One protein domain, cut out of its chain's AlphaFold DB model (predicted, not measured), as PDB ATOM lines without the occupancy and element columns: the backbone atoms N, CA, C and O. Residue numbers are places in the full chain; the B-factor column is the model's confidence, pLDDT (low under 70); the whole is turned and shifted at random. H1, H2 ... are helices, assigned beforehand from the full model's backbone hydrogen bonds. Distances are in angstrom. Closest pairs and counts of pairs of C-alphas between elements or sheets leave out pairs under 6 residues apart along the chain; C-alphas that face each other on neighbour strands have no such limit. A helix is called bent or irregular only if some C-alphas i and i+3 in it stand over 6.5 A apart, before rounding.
ATOM      1  N   ALA A  71     368.299 242.720 249.888       94.69
ATOM      2  CA  ALA A  71     368.239 242.655 251.347       94.69
ATOM      3  C   ALA A  71     366.823 242.320 251.851       94.69
ATOM      4  O   ALA A  71     366.633 241.382 252.619       94.69
ATOM      5  N   GLU A  72     365.799 243.016 251.350       96.56
ATOM      6  CA  GLU A  72     364.407 242.784 251.744       96.56
ATOM      7  C   GLU A  72     363.920 241.389 251.329       96.56
ATOM      8  O   GLU A  72     363.131 240.763 252.040       96.56
ATOM      9  N   ARG A  73     364.400 240.874 250.187       96.19
ATOM     10  CA  ARG A  73     364.131 239.500 249.743       96.19
ATOM     11  C   ARG A  73     364.730 238.481 250.707       96.19
ATOM     12  O   ARG A  73     364.048 237.528 251.076       96.19
ATOM     13  N   GLU A  74     365.991 238.660 251.088       97.00
ATOM     14  CA  GLU A  74     366.690 237.764 252.015       97.00
ATOM     15  C   GLU A  74     366.034 237.763 253.398       97.00
ATOM     16  O   GLU A  74     365.812 236.694 253.966       97.00
ATOM     17  N   ASP A  75     365.617 238.928 253.893       96.56
ATOM     18  CA  ASP A  75     364.862 239.063 255.142       96.56
ATOM     19  C   ASP A  75     363.512 238.339 255.091       96.56
ATOM     20  O   ASP A  75     363.133 237.648 256.039       96.56
ATOM     21  N   CYS A  76     362.793 238.458 253.972       97.12
ATOM     22  CA  CYS A  76     361.518 237.778 253.760       97.12
ATOM     23  C   CYS A  76     361.684 236.249 253.756       97.12
ATOM     24  O   CYS A  76     360.968 235.541 254.468       97.12
ATOM     25  N   LEU A  77     362.674 235.736 253.015       97.44
ATOM     26  CA  LEU A  77     362.979 234.302 252.963       97.44
ATOM     27  C   LEU A  77     363.432 233.764 254.321       97.44
ATOM     28  O   LEU A  77     363.004 232.687 254.736       97.44
ATOM     29  N   ARG A  78     364.273 234.521 255.028       97.88
ATOM     30  CA  ARG A  78     364.735 234.179 256.371       97.88
ATOM     31  C   ARG A  78     363.571 234.091 257.353       97.88
ATOM     32  O   ARG A  78     363.476 233.092 258.058       97.88
ATOM     33  N   CYS A  79     362.640 235.045 257.322       98.06
ATOM     34  CA  CYS A  79     361.461 234.988 258.181       98.06
ATOM     35  C   CYS A  79     360.628 233.723 257.937       98.06
ATOM     36  O   CYS A  79     360.254 233.043 258.892       98.06
ATOM     37  N   TYR A  80     360.359 233.372 256.673       98.00
ATOM     38  CA  TYR A  80     359.600 232.158 256.359       98.00
ATOM     39  C   TYR A  80     360.325 230.885 256.792       98.00
ATOM     40  O   TYR A  80     359.688 229.948 257.268       98.00
ATOM     41  N   LYS A  81     361.655 230.865 256.674       97.69
ATOM     42  CA  LYS A  81     362.483 229.755 257.150       97.69
ATOM     43  C   LYS A  81     362.412 229.595 258.674       97.69
ATOM     44  O   LYS A  81     362.408 228.471 259.160       97.69
ATOM     45  N   GLU A  82     362.346 230.701 259.412       97.25
ATOM     46  CA  GLU A  82     362.224 230.716 260.876       97.25
ATOM     47  C   GLU A  82     360.790 230.424 261.361       97.25
ATOM     48  O   GLU A  82     360.613 229.930 262.471       97.25
ATOM     49  N   ASN A  83     359.766 230.680 260.534       96.00
ATOM     50  CA  ASN A  83     358.344 230.551 260.889       96.00
ATOM     51  C   ASN A  83     357.568 229.632 259.912       96.00
ATOM     52  O   ASN A  83     356.588 230.076 259.305       96.00
ATOM     53  N   PRO A  84     357.944 228.345 259.755       94.38
ATOM     54  CA  PRO A  84     357.390 227.464 258.719       94.38
ATOM     55  C   PRO A  84     355.886 227.182 258.873       94.38
ATOM     56  O   PRO A  84     355.185 227.026 257.878       94.38
ATOM     57  N   ASN A  85     355.380 227.154 260.110       96.56
ATOM     58  CA  ASN A  85     353.966 226.889 260.411       96.56
ATOM     59  C   ASN A  85     353.148 228.170 260.638       96.56
ATOM     60  O   ASN A  85     351.932 228.111 260.796       96.56
ATOM     61  N   GLU A  86     353.803 229.332 260.670       95.38
ATOM     62  CA  GLU A  86     353.177 230.614 261.002       95.38
ATOM     63  C   GLU A  86     353.521 231.686 259.952       95.38
ATOM     64  O   GLU A  86     354.049 232.749 260.289       95.38
ATOM     65  N   PRO A  87     353.200 231.459 258.663       91.62
ATOM     66  CA  PRO A  87     353.620 232.334 257.564       91.62
ATOM     67  C   PRO A  87     353.111 233.779 257.697       91.62
ATOM     68  O   PRO A  87     353.719 234.709 257.169       91.62
ATOM     69  N   LEU A  88     352.013 233.994 258.429       95.94
ATOM     70  CA  LEU A  88     351.445 235.323 258.666       95.94
ATOM     71  C   LEU A  88     352.314 236.202 259.584       95.94
ATOM     72  O   LEU A  88     352.248 237.432 259.476       95.94
ATOM     73  N   LYS A  89     353.190 235.611 260.414       96.31
ATOM     74  CA  LYS A  89     354.181 236.367 261.206       96.31
ATOM     75  C   LYS A  89     355.161 237.138 260.316       96.31
ATOM     76  O   LYS A  89     355.666 238.182 260.719       96.31
ATOM     77  N   CYS A  90     355.354 236.694 259.074       97.69
ATOM     78  CA  CYS A  90     356.248 237.329 258.106       97.69
ATOM     79  C   CYS A  90     355.616 238.468 257.301       97.69
ATOM     80  O   CYS A  90     356.280 239.042 256.437       97.69
ATOM     81  N   SER A  91     354.370 238.848 257.597       97.00
ATOM     82  CA  SER A  91     353.641 239.919 256.899       97.00
ATOM     83  C   SER A  91     354.426 241.233 256.784       97.00
ATOM     84  O   SER A  91     354.416 241.866 255.728       97.00
ATOM     85  N   HIS A  92     355.167 241.624 257.825       97.06
ATOM     86  CA  HIS A  92     356.006 242.828 257.796       97.06
ATOM     87  C   HIS A  92     357.185 242.713 256.820       97.06
ATOM     88  O   HIS A  92     357.445 243.639 256.051       97.06
ATOM     89  N   ALA A  93     357.877 241.570 256.808       97.00
ATOM     90  CA  ALA A  93     358.989 241.319 255.891       97.00
ATOM     91  C   ALA A  93     358.505 241.250 254.431       97.00
ATOM     92  O   ALA A  93     359.108 241.852 253.543       97.00
ATOM     93  N   VAL A  94     357.351 240.614 254.200       97.44
ATOM     94  CA  VAL A  94     356.678 240.578 252.893       97.44
ATOM     95  C   VAL A  94     356.321 241.985 252.421       97.44
ATOM     96  O   VAL A  94     356.579 242.323 251.267       97.44
ATOM     97  N   LYS A  95     355.764 242.826 253.303       97.69
ATOM     98  CA  LYS A  95     355.397 244.206 252.969       97.69
ATOM     99  C   LYS A  95     356.616 245.031 252.557       97.69
ATOM    100  O   LYS A  95     356.581 245.655 251.501       97.69
ATOM    101  N   LYS A  96     357.713 244.967 253.321       97.31
ATOM    102  CA  LYS A  96     358.975 245.645 252.974       97.31
ATOM    103  C   LYS A  96     359.496 245.231 251.599       97.31
ATOM    104  O   LYS A  96     359.821 246.090 250.781       97.31
ATOM    105  N   PHE A  97     359.521 243.928 251.319       97.38
ATOM    106  CA  PHE A  97     359.947 243.425 250.015       97.38
ATOM    107  C   PHE A  97     359.020 243.894 248.884       97.38
ATOM    108  O   PHE A  97     359.493 244.340 247.838       97.38
ATOM    109  N   ALA A  98     357.702 243.854 249.097       96.88
ATOM    110  CA  ALA A  98     356.718 244.303 248.116       96.88
ATOM    111  C   ALA A  98     356.830 245.806 247.807       96.88
ATOM    112  O   ALA A  98     356.723 246.200 246.641       96.88
ATOM    113  N   ASP A  99     357.061 246.632 248.827       97.06
ATOM    114  CA  ASP A  99     357.211 248.081 248.688       97.06
ATOM    115  C   ASP A  99     358.506 248.432 247.947       97.06
ATOM    116  O   ASP A  99     358.456 249.172 246.960       97.06
ATOM    117  N   CYS A 100     359.630 247.803 248.308       95.75
ATOM    118  CA  CYS A 100     360.873 247.961 247.558       95.75
ATOM    119  C   CYS A 100     360.699 247.533 246.091       95.75
ATOM    120  O   CYS A 100     361.057 248.272 245.173       95.75
ATOM    121  N   ALA A 101     360.092 246.368 245.835       94.12
ATOM    122  CA  ALA A 101     359.909 245.868 244.475       94.12
ATOM    123  C   ALA A 101     359.018 246.800 243.635       94.12
ATOM    124  O   ALA A 101     359.226 246.955 242.430       94.12
ATOM    125  N   ARG A 102     358.025 247.439 244.263       94.56
ATOM    126  CA  ARG A 102     357.172 248.446 243.624       94.56
ATOM    127  C   ARG A 102     357.971 249.689 243.245       94.56
ATOM    128  O   ARG A 102     357.877 250.122 242.099       94.56
ATOM    129  N   GLN A 103     358.780 250.210 244.164       93.19
ATOM    130  CA  GLN A 103     359.627 251.376 243.922       93.19
ATOM    131  C   GLN A 103     360.680 251.096 242.839       93.19
ATOM    132  O   GLN A 103     360.854 251.890 241.920       93.19
ATOM    133  N   ALA A 104     361.315 249.923 242.872       91.00
ATOM    134  CA  ALA A 104     362.278 249.507 241.857       91.00
ATOM    135  C   ALA A 104     361.659 249.442 240.448       91.00
ATOM    136  O   ALA A 104     362.295 249.845 239.474       91.00
ATOM    137  N   ARG A 105     360.406 248.977 240.324       88.31
ATOM    138  CA  ARG A 105     359.670 248.992 239.046       88.31
ATOM    139  C   ARG A 105     359.378 250.412 238.564       88.31
ATOM    140  O   ARG A 105     359.561 250.692 237.386       88.31
ATOM    141  N   GLN A 106     358.961 251.303 239.462       88.50
ATOM    142  CA  GLN A 106     358.691 252.704 239.121       88.50
ATOM    143  C   GLN A 106     359.962 253.424 238.652       88.50
ATOM    144  O   GLN A 106     359.953 254.049 237.596       88.50
ATOM    145  N   ASN A 107     361.080 253.249 239.361       79.75
ATOM    146  CA  ASN A 107     362.356 253.879 239.013       79.75
ATOM    147  C   ASN A 107     362.917 253.385 237.667       79.75
ATOM    148  O   ASN A 107     363.524 254.164 236.938       79.75
ATOM    149  N   ARG A 108     362.687 252.114 237.299       71.00
ATOM    150  CA  ARG A 108     363.059 251.588 235.971       71.00
ATOM    151  C   ARG A 108     362.266 252.227 234.832       71.00
ATOM    152  O   ARG A 108     362.827 252.410 233.760       71.00
ATOM    153  N   ASN A 109     360.997 252.561 235.058       61.31
ATOM    154  CA  ASN A 109     360.159 253.213 234.047       61.31
ATOM    155  C   ASN A 109     360.538 254.691 233.858       61.31
ATOM    156  O   ASN A 109     360.485 255.193 232.741       61.31
ATOM    157  N   VAL A 110     360.968 255.365 234.933       59.72
ATOM    158  CA  VAL A 110     361.460 256.754 234.882       59.72
ATOM    159  C   VAL A 110     362.823 256.847 234.193       59.72
ATOM    160  O   VAL A 110     363.034 257.756 233.411       59.72
ATOM    161  N   ALA A 111     363.732 255.896 234.424       54.84
ATOM    162  CA  ALA A 111     365.044 255.873 233.766       54.84
ATOM    163  C   ALA A 111     364.999 255.477 232.271       54.84
ATOM    164  O   ALA A 111     366.020 255.551 231.593       54.84
ATOM    165  N   ALA A 112     363.848 255.007 231.779       54.97
ATOM    166  CA  ALA A 112     363.628 254.602 230.389       54.97
ATOM    167  C   ALA A 112     362.838 255.639 229.561       54.97
ATOM    168  O   ALA A 112     362.568 255.379 228.389       54.97
TER     169      ALA A 112
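What this domain is: This is residues 71 to 112 of the 113 residues of an uncharacterized protein of Ananas comosus var. bracteatus (UniProt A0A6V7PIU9). A long helix, H2, with a shorter one, H1, folded back beside its first part makes a helical hairpin; residues 102 to 112, of which 102 to 110 belong to H2, stick out beyond it as a free arm. The printed part has 42 residues with two named helices, H1 then H2, and no named strand: all helix. It is loose, with a radius of gyration of the C-alphas of 12.6 A, and spans 42 by 14 by 9 A.

How they stand to each other: Look first at H2, residues 87 to 110, which has a kink of 41 degrees near residue 94. It is irregular: C-alphas 89 and 92 are 7.5 A apart. H1, residues 71 to 82, touches H2, and their closest C-alphas, those of Glu 72 and Phe 97, are 4.8 A apart. The two run opposite ways at a shallow tilt of 18 degrees. In H1 every O i to N i+4 pair is within hydrogen-bond range; in H2, 17 of 20 are.

Where its parts are: Find C-alpha 87 at (353.620, 232.334, 257.564); from there H2 runs 34.2 A to C-alpha 110 at (361.460, 256.754, 234.882). H1 begins at C-alpha 71, (368.239, 242.655, 251.347), and measures 16.4 A.

The domain as a whole: The C-alphas farthest apart, those of Asn 85 and Ala 112, are 42.0 A apart. The link from H1 to H2 is tight, and the printed part has no cut. Look for low pLDDT, under 70, at residues 109 to 112.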